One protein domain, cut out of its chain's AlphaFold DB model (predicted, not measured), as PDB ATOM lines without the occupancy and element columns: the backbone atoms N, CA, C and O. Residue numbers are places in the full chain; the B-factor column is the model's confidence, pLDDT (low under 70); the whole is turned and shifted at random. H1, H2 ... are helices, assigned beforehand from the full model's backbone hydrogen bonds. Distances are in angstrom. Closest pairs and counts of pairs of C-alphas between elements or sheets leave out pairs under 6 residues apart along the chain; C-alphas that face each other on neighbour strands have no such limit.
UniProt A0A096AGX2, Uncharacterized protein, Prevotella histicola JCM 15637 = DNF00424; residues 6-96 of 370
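AT A GLANCE: This is residues 6 to 96 of the 370 residues of an uncharacterized protein of Prevotella histicola JCM 15637 = DNF00424 (UniProt A0A096AGX2). What shape does the model have? H3, H4 and H5 form an up-and-down bundle, each running against the one before, and H1 with short H2 covers the side away from H4. Residues 9 to 15 and 91 to 96 stick out. What are the counts? The printed part has 91 residues with five named helices, H1 to H5 in order, and no named strand: all helix. How large is it? It is compact, radius of gyration of the C-alphas 13.2 A, yet elongated, spanning 41 by 25 by 18 A.

IN THESE COORDINATES: Where do the helices lie? H1 is residues 10 to 26, 24.2 A long, from C-alpha 10 at (37.162, 16.605, -31.523); H2 is 28 to 33. H3 is 40 to 53, 20.3 A; H4 is 57 to 69, 19.7 A. Where is the longest? H5 is 72 to 96, 34.4 A, ending at C-alpha 96 (29.622, 6.933, -36.852), with a kink of 35 degrees near residue 79.

HOW THE PARTS SIT: What does the hub H3 touch? With residues 47 to 53 alone it touches H4 in a hairpin, closest C-alphas Leu 50 and Val 63, 5.8 A, at a shallow tilt of 25 degrees, opposite ways. It touches H5, closest C-alphas Ile 53 and Ile 83, 7.3 A. H1 touches it with residues 16 to 23 alone, closest C-alphas Phe 20 and Leu 52, 6.8 A. What of H2? It only just touches H3, and H5 too, with 3 pairs of C-alphas within 8 A each; H4 is apart. Are the backbones helical? In H1, H2 and H3 every O i to N i+4 pair is within hydrogen-bond range; in H4 7 of 9, in H5 19 of 21.

THE WHOLE: Is anything cut or long? The printed part has no cut, and no link is long. Where is confidence low? Residues 34 to 37 and 93 to 96 are under 70.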
ATOM      1  N   SER A   6      36.946   9.177 -24.847       72.44
ATOM      2  CA  SER A   6      35.569   9.677 -24.952       72.44
ATOM      3  C   SER A   6      35.342  11.082 -24.373       72.44
ATOM      4  O   SER A   6      34.290  11.672 -24.614       72.44
ATOM      5  N   THR A   7      36.292  11.612 -23.596       78.44
ATOM      6  CA  THR A   7      36.216  12.935 -22.944       78.44
ATOM      7  C   THR A   7      37.069  14.003 -23.632       78.44
ATOM      8  O   THR A   7      37.001  15.165 -23.243       78.44
ATOM      9  N   LEU A   8      37.849  13.623 -24.650       78.31
ATOM     10  CA  LEU A   8      38.664  14.541 -25.449       78.31
ATOM     11  C   LEU A   8      37.796  15.342 -26.427       78.31
ATOM     12  O   LEU A   8      36.775  14.830 -26.913       78.31
ATOM     13  N   SER A   9      38.210  16.575 -26.727       79.44
ATOM     14  CA  SER A   9      37.589  17.397 -27.774       79.44
ATOM     15  C   SER A   9      37.814  16.779 -29.165       79.44
ATOM     16  O   SER A   9      38.672  15.915 -29.338       79.44
ATOM     17  N   ALA A  10      37.038  17.177 -30.177       74.19
ATOM     18  CA  ALA A  10      37.162  16.605 -31.523       74.19
ATOM     19  C   ALA A  10      38.557  16.839 -32.142       74.19
ATOM     20  O   ALA A  10      39.116  15.932 -32.756       74.19
ATOM     21  N   GLU A  11      39.139  18.017 -31.910       78.94
ATOM     22  CA  GLU A  11      40.489  18.377 -32.363       78.94
ATOM     23  C   GLU A  11      41.567  17.566 -31.623       78.94
ATOM     24  O   GLU A  11      42.476  17.019 -32.245       78.94
ATOM     25  N   GLU A  12      41.417  17.390 -30.304       79.69
ATOM     26  CA  GLU A  12      42.317  16.557 -29.493       79.69
ATOM     27  C   GLU A  12      42.248  15.076 -29.892       79.69
ATOM     28  O   GLU A  12      43.264  14.381 -29.865       79.69
ATOM     29  N   ARG A  13      41.071  14.575 -30.291       78.75
ATOM     30  CA  ARG A  13      40.916  13.197 -30.784       78.75
ATOM     31  C   ARG A  13      41.612  12.989 -32.117       78.75
ATOM     32  O   ARG A  13      42.251  11.960 -32.288       78.75
ATOM     33  N   GLN A  14      41.498  13.932 -33.049       79.81
ATOM     34  CA  GLN A  14      42.164  13.830 -34.349       79.81
ATOM     35  C   GLN A  14      43.687  13.867 -34.203       79.81
ATOM     36  O   GLN A  14      44.367  13.032 -34.798       79.81
ATOM     37  N   ALA A  15      44.208  14.759 -33.353       83.06
ATOM     38  CA  ALA A  15      45.629  14.791 -33.012       83.06
ATOM     39  C   ALA A  15      46.081  13.468 -32.369       83.06
ATOM     40  O   ALA A  15      47.046  12.858 -32.821       83.06
ATOM     41  N   TRP A  16      45.319  12.956 -31.396       86.00
ATOM     42  CA  TRP A  16      45.618  11.677 -30.752       86.00
ATOM     43  C   TRP A  16      45.589  10.498 -31.741       86.00
ATOM     44  O   TRP A  16      46.459   9.632 -31.685       86.00
ATOM     45  N   ILE A  17      44.622  10.455 -32.668       84.56
ATOM     46  CA  ILE A  17      44.525   9.401 -33.693       84.56
ATOM     47  C   ILE A  17      45.736   9.461 -34.626       84.56
ATOM     48  O   ILE A  17      46.303   8.413 -34.938       84.56
ATOM     49  N   ALA A  18      46.151  10.658 -35.044       83.31
ATOM     50  CA  ALA A  18      47.328  10.838 -35.887       83.31
ATOM     51  C   ALA A  18      48.610  10.377 -35.170       83.31
ATOM     52  O   ALA A  18      49.396   9.620 -35.745       83.31
ATOM     53  N   ASP A  19      48.778  10.748 -33.898       84.12
ATOM     54  CA  ASP A  19      49.918  10.337 -33.073       84.12
ATOM     55  C   ASP A  19      49.938   8.818 -32.850       84.12
ATOM     56  O   ASP A  19      50.984   8.172 -32.971       84.12
ATOM     57  N   PHE A  20      48.772   8.220 -32.588       85.50
ATOM     58  CA  PHE A  20      48.623   6.780 -32.394       85.50
ATOM     59  C   PHE A  20      48.904   5.994 -33.676       85.50
ATOM     60  O   PHE A  20      49.669   5.032 -33.646       85.50
ATOM     61  N   GLN A  21      48.355   6.414 -34.818       84.62
ATOM     62  CA  GLN A  21      48.611   5.768 -36.109       84.62
ATOM     63  C   GLN A  21      50.080   5.887 -36.522       84.62
ATOM     64  O   GLN A  21      50.672   4.904 -36.969       84.62
ATOM     65  N   THR A  22      50.694   7.053 -36.308       86.69
ATOM     66  CA  THR A  22      52.117   7.279 -36.596       86.69
ATOM     67  C   THR A  22      52.998   6.370 -35.742       86.69
ATOM     68  O   THR A  22      53.928   5.744 -36.260       86.69
ATOM     69  N   TRP A  23      52.692   6.228 -34.450       87.19
ATOM     70  CA  TRP A  23      53.438   5.349 -33.550       87.19
ATOM     71  C   TRP A  23      53.249   3.861 -33.890       87.19
ATOM     72  O   TRP A  23      54.237   3.127 -33.987       87.19
ATOM     73  N   VAL A  24      52.013   3.418 -34.156       86.19
ATOM     74  CA  VAL A  24      51.708   2.025 -34.542       86.19
ATOM     75  C   VAL A  24      52.377   1.644 -35.864       86.19
ATOM     76  O   VAL A  24      52.852   0.521 -35.996       86.19
ATOM     77  N   ALA A  25      52.446   2.556 -36.836       82.94
ATOM     78  CA  ALA A  25      53.042   2.268 -38.138       82.94
ATOM     79  C   ALA A  25      54.580   2.288 -38.117       82.94
ATOM     80  O   ALA A  25      55.206   1.491 -38.810       82.94
ATOM     81  N   SER A  26      55.194   3.195 -37.347       81.69
ATOM     82  CA  SER A  26      56.643   3.441 -37.426       81.69
ATOM     83  C   SER A  26      57.461   2.862 -36.273       81.69
ATOM     84  O   SER A  26      58.601   2.457 -36.488       81.69
ATOM     85  N   LYS A  27      56.921   2.830 -35.048       82.00
ATOM     86  CA  LYS A  27      57.674   2.468 -33.836       82.00
ATOM     87  C   LYS A  27      57.310   1.085 -33.312       82.00
ATOM     88  O   LYS A  27      58.201   0.349 -32.907       82.00
ATOM     89  N   PHE A  28      56.039   0.697 -33.367       81.12
ATOM     90  CA  PHE A  28      55.592  -0.592 -32.830       81.12
ATOM     91  C   PHE A  28      56.204  -1.839 -33.512       81.12
ATOM     92  O   PHE A  28      56.579  -2.756 -32.784       81.12
ATOM     93  N   PRO A  29      56.397  -1.896 -34.848       83.06
ATOM     94  CA  PRO A  29      57.038  -3.046 -35.495       83.06
ATOM     95  C   PRO A  29      58.498  -3.234 -35.054       83.06
ATOM     96  O   PRO A  29      58.940  -4.353 -34.824       83.06
ATOM     97  N   VAL A  30      59.222  -2.131 -34.839       81.56
ATOM     98  CA  VAL A  30      60.615  -2.152 -34.357       81.56
ATOM     99  C   VAL A  30      60.706  -2.730 -32.939       81.56
ATOM    100  O   VAL A  30      61.646  -3.455 -32.623       81.56
ATOM    101  N   LEU A  31      59.699  -2.470 -32.099       78.88
ATOM    102  CA  LEU A  31      59.611  -3.007 -30.734       78.88
ATOM    103  C   LEU A  31      59.279  -4.507 -30.689       78.88
ATOM    104  O   LEU A  31      59.510  -5.148 -29.665       78.88
ATOM    105  N   GLU A  32      58.738  -5.078 -31.764       77.06
ATOM    106  CA  GLU A  32      58.453  -6.514 -31.856       77.06
ATOM    107  C   GLU A  32      59.643  -7.344 -32.291       77.06
ATOM    108  O   GLU A  32      59.846  -8.445 -31.777       77.06
ATOM    109  N   ASP A  33      60.445  -6.796 -33.195       75.19
ATOM    110  CA  ASP A  33      61.651  -7.454 -33.683       75.19
ATOM    111  C   ASP A  33      62.803  -7.374 -32.661       75.19
ATOM    112  O   ASP A  33      63.778  -8.132 -32.737       75.19
ATOM    113  N   ALA A  34      62.680  -6.505 -31.648       67.25
ATOM    114  CA  ALA A  34      63.617  -6.345 -30.540       67.25
ATOM    115  C   ALA A  34      63.555  -7.535 -29.558       67.25
ATOM    116  O   ALA A  34      63.095  -7.437 -28.422       67.25
ATOM    117  N   SER A  35      64.048  -8.693 -29.992       58.94
ATOM    118  CA  SER A  35      63.897  -9.961 -29.268       58.94
ATOM    119  C   SER A  35      64.713 -10.092 -27.975       58.94
ATOM    120  O   SER A  35      64.424 -11.002 -27.202       58.94
ATOM    121  N   CYS A  36      65.688  -9.212 -27.684       56.44
ATOM    122  CA  CYS A  36      66.423  -9.233 -26.401       56.44
ATOM    123  C   CYS A  36      67.182  -7.943 -26.017       56.44
ATOM    124  O   CYS A  36      67.502  -7.774 -24.841       56.44
ATOM    125  N   ALA A  37      67.479  -7.027 -26.944       64.31
ATOM    126  CA  ALA A  37      68.254  -5.813 -26.661       64.31
ATOM    127  C   ALA A  37      67.364  -4.564 -26.729       64.31
ATOM    128  O   ALA A  37      67.225  -3.955 -27.781       64.31
ATOM    129  N   TRP A  38      66.752  -4.195 -25.601       73.50
ATOM    130  CA  TRP A  38      65.967  -2.960 -25.497       73.50
ATOM    131  C   TRP A  38      66.895  -1.781 -25.243       73.50
ATOM    132  O   TRP A  38      67.509  -1.714 -24.172       73.50
ATOM    133  N   SER A  39      66.971  -0.848 -26.190       80.50
ATOM    134  CA  SER A  39      67.631   0.435 -25.955       80.50
ATOM    135  C   SER A  39      66.814   1.300 -24.979       80.50
ATOM    136  O   SER A  39      65.645   1.018 -24.693       80.50
ATOM    137  N   SER A  40      67.425   2.358 -24.429       79.44
ATOM    138  CA  SER A  40      66.685   3.333 -23.606       79.44
ATOM    139  C   SER A  40      65.555   3.983 -24.410       79.44
ATOM    140  O   SER A  40      64.454   4.159 -23.897       79.44
ATOM    141  N   GLU A  41      65.804   4.237 -25.697       81.75
ATOM    142  CA  GLU A  41      64.835   4.815 -26.626       81.75
ATOM    143  C   GLU A  41      63.642   3.875 -26.851       81.75
ATOM    144  O   GLU A  41      62.495   4.313 -26.790       81.75
ATOM    145  N   ASP A  42      63.871   2.566 -27.004       81.38
ATOM    146  CA  ASP A  42      62.794   1.578 -27.183       81.38
ATOM    147  C   ASP A  42      61.877   1.493 -25.957       81.38
ATOM    148  O   ASP A  42      60.655   1.366 -26.073       81.38
ATOM    149  N   ARG A  43      62.454   1.612 -24.754       82.19
ATOM    150  CA  ARG A  43      61.686   1.634 -23.500       82.19
ATOM    151  C   ARG A  43      60.835   2.892 -23.394       82.19
ATOM    152  O   ARG A  43      59.671   2.804 -23.012       82.19
ATOM    153  N   GLU A  44      61.381   4.044 -23.768       86.19
ATOM    154  CA  GLU A  44      60.635   5.303 -23.802       86.19
ATOM    155  C   GLU A  44      59.493   5.254 -24.824       86.19
ATOM    156  O   GLU A  44      58.371   5.651 -24.509       86.19
ATOM    157  N   GLN A  45      59.730   4.684 -26.011       85.00
ATOM    158  CA  GLN A  45      58.695   4.499 -27.032       85.00
ATOM    159  C   GLN A  45      57.600   3.525 -26.591       85.00
ATOM    160  O   GLN A  45      56.425   3.739 -26.895       85.00
ATOM    161  N   MET A  46      57.951   2.484 -25.841       83.56
ATOM    162  CA  MET A  46      56.987   1.550 -25.265       83.56
ATOM    163  C   MET A  46      56.145   2.199 -24.167       83.56
ATOM    164  O   MET A  46      54.924   2.041 -24.150       83.56
ATOM    165  N   VAL A  47      56.761   2.986 -23.282       87.19
ATOM    166  CA  VAL A  47      56.043   3.775 -22.269       87.19
ATOM    167  C   VAL A  47      55.122   4.803 -22.932       87.19
ATOM    168  O   VAL A  47      53.980   4.970 -22.502       87.19
ATOM    169  N   TYR A  48      55.573   5.448 -24.010       87.75
ATOM    170  CA  TYR A  48      54.755   6.361 -24.804       87.75
ATOM    171  C   TYR A  48      53.536   5.651 -25.414       87.75
ATOM    172  O   TYR A  48      52.405   6.099 -25.220       87.75
ATOM    173  N   GLY A  49      53.729   4.487 -26.041       85.94
ATOM    174  CA  GLY A  49      52.635   3.669 -26.570       85.94
ATOM    175  C   GLY A  49      51.646   3.206 -25.499       85.94
ATOM    176  O   GLY A  49      50.434   3.290 -25.689       85.94
ATOM    177  N   LEU A  50      52.136   2.774 -24.333       87.25
ATOM    178  CA  LEU A  50      51.281   2.402 -23.200       87.25
ATOM    179  C   LEU A  50      50.454   3.597 -22.702       87.25
ATOM    180  O   LEU A  50      49.270   3.444 -22.400       87.25
ATOM    181  N   ASN A  51      51.039   4.796 -22.678       86.81
ATOM    182  CA  ASN A  51      50.338   6.024 -22.310       86.81
ATOM    183  C   ASN A  51      49.264   6.438 -23.323       86.81
ATOM    184  O   ASN A  51      48.240   6.984 -22.903       86.81
ATOM    185  N   LEU A  52      49.462   6.166 -24.617       85.88
ATOM    186  CA  LEU A  52      48.432   6.372 -25.637       85.88
ATOM    187  C   LEU A  52      47.251   5.426 -25.397       85.88
ATOM    188  O   LEU A  52      46.113   5.873 -25.271       85.88
ATOM    189  N   ILE A  53      47.521   4.130 -25.233       86.94
ATOM    190  CA  ILE A  53      46.481   3.108 -25.035       86.94
ATOM    191  C   ILE A  53      45.728   3.312 -23.697       86.94
ATOM    192  O   ILE A  53      44.548   2.974 -23.588       86.94
ATOM    193  N   ASN A  54      46.348   3.949 -22.695       85.25
ATOM    194  CA  ASN A  54      45.728   4.279 -21.401       85.25
ATOM    195  C   ASN A  54      44.466   5.172 -21.505       85.25
ATOM    196  O   ASN A  54      43.659   5.246 -20.570       85.25
ATOM    197  N   ALA A  55      44.262   5.832 -22.651       82.44
ATOM    198  CA  ALA A  55      43.047   6.591 -22.942       82.44
ATOM    199  C   ALA A  55      41.781   5.704 -22.995       82.44
ATOM    200  O   ALA A  55      40.669   6.217 -22.835       82.44
ATOM    201  N   PHE A  56      41.932   4.384 -23.161       82.81
ATOM    202  CA  PHE A  56      40.832   3.422 -23.223       82.81
ATOM    203  C   PHE A  56      40.660   2.645 -21.905       82.81
ATOM    204  O   PHE A  56      41.623   2.050 -21.413       82.81
ATOM    205  N   PRO A  57      39.435   2.563 -21.337       82.25
ATOM    206  CA  PRO A  57      39.186   1.901 -20.053       82.25
ATOM    207  C   PRO A  57      39.641   0.438 -19.990       82.25
ATOM    208  O   PRO A  57      40.152  -0.002 -18.964       82.25
ATOM    209  N   PHE A  58      39.471  -0.309 -21.083       83.31
ATOM    210  CA  PHE A  58      39.759  -1.745 -21.136       83.31
ATOM    211  C   PHE A  58      41.260  -2.072 -21.124       83.31
ATOM    212  O   PHE A  58      41.633  -3.199 -20.812       83.31
ATOM    213  N   CYS A  59      42.122  -1.094 -21.405       82.88
ATOM    214  CA  CYS A  59      43.571  -1.272 -21.385       82.88
ATOM    215  C   CYS A  59      44.241  -0.758 -20.108       82.88
ATOM    216  O   CYS A  59      45.434  -0.985 -19.927       82.88
ATOM    217  N   ARG A  60      43.508  -0.089 -19.208       84.00
ATOM    218  CA  ARG A  60      44.096   0.552 -18.020       84.00
ATOM    219  C   ARG A  60      44.777  -0.427 -17.069       84.00
ATOM    220  O   ARG A  60      45.865  -0.134 -16.587       84.00
ATOM    221  N   SER A  61      44.173  -1.591 -16.824       84.94
ATOM    222  CA  SER A  61      44.780  -2.639 -15.988       84.94
ATOM    223  C   SER A  61      46.077  -3.160 -16.608       84.94
ATOM    224  O   SER A  61      47.106  -3.221 -15.944       84.94
ATOM    225  N   PHE A  62      46.053  -3.433 -17.913       86.00
ATOM    226  CA  PHE A  62      47.230  -3.868 -18.657       86.00
ATOM    227  C   PHE A  62      48.351  -2.819 -18.638       86.00
ATOM    228  O   PHE A  62      49.515  -3.173 -18.454       86.00
ATOM    229  N   VAL A  63      48.023  -1.534 -18.801       85.75
ATOM    230  CA  VAL A  63      48.994  -0.433 -18.743       85.75
ATOM    231  C   VAL A  63      49.580  -0.290 -17.339       85.75
ATOM    232  O   VAL A  63      50.801  -0.206 -17.215       85.75
ATOM    233  N   ALA A  64      48.750  -0.324 -16.293       84.69
ATOM    234  CA  ALA A  64      49.202  -0.240 -14.904       84.69
ATOM    235  C   ALA A  64      50.182  -1.371 -14.561       84.69
ATOM    236  O   ALA A  64      51.280  -1.107 -14.069       84.69
ATOM    237  N   ASP A  65      49.845  -2.609 -14.928       85.31
ATOM    238  CA  ASP A  65      50.736  -3.753 -14.740       85.31
ATOM    239  C   ASP A  65      52.023  -3.589 -15.568       85.31
ATOM    240  O   ASP A  65      53.125  -3.866 -15.104       85.31
ATOM    241  N   SER A  66      51.924  -3.116 -16.810       85.25
ATOM    242  CA  SER A  66      53.090  -3.007 -17.699       85.25
ATOM    243  C   SER A  66      54.078  -1.932 -17.247       85.25
ATOM    244  O   SER A  66      55.285  -2.117 -17.386       85.25
ATOM    245  N   LEU A  67      53.582  -0.841 -16.661       84.62
ATOM    246  CA  LEU A  67      54.406   0.210 -16.067       84.62
ATOM    247  C   LEU A  67      55.006  -0.210 -14.718       84.62
ATOM    248  O   LEU A  67      56.135   0.169 -14.420       84.62
ATOM    249  N   MET A  68      54.279  -1.010 -13.930       82.94
ATOM    250  CA  MET A  68      54.746  -1.506 -12.634       82.94
ATOM    251  C   MET A  68      55.874  -2.533 -12.778       82.94
ATOM    252  O   MET A  68      56.863  -2.461 -12.053       82.94
ATOM    253  N   PHE A  69      55.730  -3.489 -13.700       81.31
ATOM    254  CA  PHE A  69      56.671  -4.604 -13.836       81.31
ATOM    255  C   PHE A  69      57.830  -4.325 -14.801       81.31
ATOM    256  O   PHE A  69      58.828  -5.029 -14.735       81.31
ATOM    257  N   GLN A  70      57.710  -3.346 -15.708       79.19
ATOM    258  CA  GLN A  70      58.740  -2.951 -16.696       79.19
ATOM    259  C   GLN A  70      59.283  -4.085 -17.602       79.19
ATOM    260  O   GLN A  70      60.206  -3.883 -18.389       79.19
ATOM    261  N   ASP A  71      58.660  -5.265 -17.564       79.81
ATOM    262  CA  ASP A  71      58.978  -6.425 -18.400       79.81
ATOM    263  C   ASP A  71      58.328  -6.309 -19.787       79.81
ATOM    264  O   ASP A  71      57.380  -7.028 -20.126       79.81
ATOM    265  N   TYR A  72      58.827  -5.385 -20.606       80.19
ATOM    266  CA  TYR A  72      58.219  -5.069 -21.902       80.19
ATOM    267  C   TYR A  72      58.280  -6.229 -22.903       80.19
ATOM    268  O   TYR A  72      57.274  -6.501 -23.552       80.19
ATOM    269  N   ASN A  73      59.375  -6.999 -22.928       78.19
ATOM    270  CA  ASN A  73      59.571  -8.174 -23.796       78.19
ATOM    271  C   ASN A  73      58.389  -9.154 -23.800       78.19
ATOM    272  O   ASN A  73      57.893  -9.557 -24.848       78.19
ATOM    273  N   ARG A  74      57.907  -9.536 -22.614       78.81
ATOM    274  CA  ARG A  74      56.814 -10.515 -22.477       78.81
ATOM    275  C   ARG A  74      55.442  -9.910 -22.773       78.81
ATOM    276  O   ARG A  74      54.464 -10.637 -22.923       78.81
ATOM    277  N   ARG A  75      55.363  -8.580 -22.819       80.31
ATOM    278  CA  ARG A  75      54.124  -7.808 -22.920       80.31
ATOM    279  C   ARG A  75      53.894  -7.241 -24.317       80.31
ATOM    280  O   ARG A  75      52.765  -6.848 -24.588       80.31
ATOM    281  N   VAL A  76      54.879  -7.261 -25.220       82.19
ATOM    282  CA  VAL A  76      54.725  -6.750 -26.597       82.19
ATOM    283  C   VAL A  76      53.605  -7.474 -27.357       82.19
ATOM    284  O   VAL A  76      52.725  -6.832 -27.925       82.19
ATOM    285  N   THR A  77      53.535  -8.807 -27.279       81.44
ATOM    286  CA  THR A  77      52.465  -9.584 -27.935       81.44
ATOM    287  C   THR A  77      51.079  -9.272 -27.355       81.44
ATOM    288  O   THR A  77      50.088  -9.205 -28.083       81.44
ATOM    289  N   ALA A  78      50.995  -9.044 -26.041       83.06
ATOM    290  CA  ALA A  78      49.756  -8.618 -25.391       83.06
ATOM    291  C   ALA A  78      49.383  -7.177 -25.782       83.06
ATOM    292  O   ALA A  78      48.211  -6.885 -26.018       83.06
ATOM    293  N   MET A  79      50.378  -6.305 -25.953       83.69
ATOM    294  CA  MET A  79      50.193  -4.939 -26.428       83.69
ATOM    295  C   MET A  79      49.663  -4.901 -27.865       83.69
ATOM    296  O   MET A  79      48.739  -4.134 -28.124       83.69
ATOM    297  N   ARG A  80      50.119  -5.787 -28.766       85.44
ATOM    298  CA  ARG A  80      49.534  -5.938 -30.118       85.44
ATOM    299  C   ARG A  80      48.032  -6.203 -30.056       85.44
ATOM    300  O   ARG A  80      47.259  -5.629 -30.818       85.44
ATOM    301  N   ARG A  81      47.599  -7.058 -29.126       86.06
ATOM    302  CA  ARG A  81      46.177  -7.371 -28.941       86.06
ATOM    303  C   ARG A  81      45.382  -6.142 -28.498       86.06
ATOM    304  O   ARG A  81      44.307  -5.900 -29.040       86.06
ATOM    305  N   CYS A  82      45.924  -5.359 -27.565       84.06
ATOM    306  CA  CYS A  82      45.320  -4.101 -27.127       84.06
ATOM    307  C   CYS A  82      45.260  -3.064 -28.257       84.06
ATOM    308  O   CYS A  82      44.224  -2.433 -28.441       84.06
ATOM    309  N   ILE A  83      46.321  -2.933 -29.056       86.06
ATOM    310  CA  ILE A  83      46.363  -2.030 -30.217       86.06
ATOM    311  C   ILE A  83      45.286  -2.408 -31.235       86.06
ATOM    312  O   ILE A  83      44.533  -1.542 -31.671       86.06
ATOM    313  N   ASN A  84      45.146  -3.696 -31.560       85.44
ATOM    314  CA  ASN A  84      44.114  -4.159 -32.491       85.44
ATOM    315  C   ASN A  84      42.698  -3.849 -31.981       85.44
ATOM    316  O   ASN A  84      41.849  -3.423 -32.756       85.44
ATOM    317  N   GLN A  85      42.447  -4.004 -30.678       83.12
ATOM    318  CA  GLN A  85      41.159  -3.639 -30.074       83.12
ATOM    319  C   GLN A  85      40.891  -2.132 -30.143       83.12
ATOM    320  O   GLN A  85      39.777  -1.724 -30.461       83.12
ATOM    321  N   VAL A  86      41.908  -1.305 -29.897       83.62
ATOM    322  CA  VAL A  86      41.808   0.154 -30.027       83.62
ATOM    323  C   VAL A  86      41.533   0.568 -31.476       83.62
ATOM    324  O   VAL A  86      40.663   1.399 -31.713       83.62
ATOM    325  N   LEU A  87      42.206  -0.042 -32.458       83.44
ATOM    326  CA  LEU A  87      41.966   0.231 -33.880       83.44
ATOM    327  C   LEU A  87      40.536  -0.119 -34.310       83.44
ATOM    328  O   LEU A  87      39.940   0.620 -35.090       83.44
ATOM    329  N   GLU A  88      39.966  -1.206 -33.791       82.44
ATOM    330  CA  GLU A  88      38.571  -1.576 -34.056       82.44
ATOM    331  C   GLU A  88      37.571  -0.582 -33.442       82.44
ATOM    332  O   GLU A  88      36.587  -0.229 -34.089       82.44
ATOM    333  N   GLU A  89      37.826  -0.070 -32.235       77.94
ATOM    334  CA  GLU A  89      36.984   0.974 -31.629       77.94
ATOM    335  C   GLU A  89      37.086   2.312 -32.384       77.94
ATOM    336  O   GLU A  89      36.066   2.958 -32.627       77.94
ATOM    337  N   ILE A  90      38.279   2.688 -32.858       77.25
ATOM    338  CA  ILE A  90      38.465   3.890 -33.689       77.25
ATOM    339  C   ILE A  90      37.710   3.754 -35.015       77.25
ATOM    340  O   ILE A  90      37.022   4.690 -35.420       77.25
ATOM    341  N   LYS A  91      37.781   2.595 -35.686       75.88
ATOM    342  CA  LYS A  91      37.021   2.352 -36.926       75.88
ATOM    343  C   LYS A  91      35.522   2.525 -36.698       75.88
ATOM    344  O   LYS A  91      34.875   3.207 -37.486       75.88
ATOM    345  N   LYS A  92      34.982   1.976 -35.605       71.94
ATOM    346  CA  LYS A  92      33.561   2.124 -35.250       71.94
ATOM    347  C   LYS A  92      33.170   3.584 -35.023       71.94
ATOM    348  O   LYS A  92      32.119   3.996 -35.502       71.94
ATOM    349  N   GLU A  93      33.992   4.374 -34.333       63.09
ATOM    350  CA  GLU A  93      33.701   5.798 -34.111       63.09
ATOM    351  C   GLU A  93      33.815   6.643 -35.393       63.09
ATOM    352  O   GLU A  93      32.966   7.503 -35.630       63.09
ATOM    353  N   VAL A  94      34.794   6.368 -36.261       56.94
ATOM    354  CA  VAL A  94      34.947   7.057 -37.559       56.94
ATOM    355  C   VAL A  94      33.775   6.735 -38.494       56.94
ATOM    356  O   VAL A  94      33.256   7.627 -39.162       56.94
ATOM    357  N   SER A  95      33.279   5.494 -38.487       51.66
ATOM    358  CA  SER A  95      32.070   5.112 -39.228       51.66
ATOM    359  C   SER A  95      30.795   5.791 -38.711       51.66
ATOM    360  O   SER A  95      29.858   5.979 -39.480       51.66
ATOM    361  N   LEU A  96      30.749   6.190 -37.434       47.69
ATOM    362  CA  LEU A  96      29.622   6.933 -36.852       47.69
ATOM    363  C   LEU A  96      29.673   8.441 -37.158       47.69
ATOM    364  O   LEU A  96      28.632   9.089 -37.130       47.69
TER     365      LEU A  96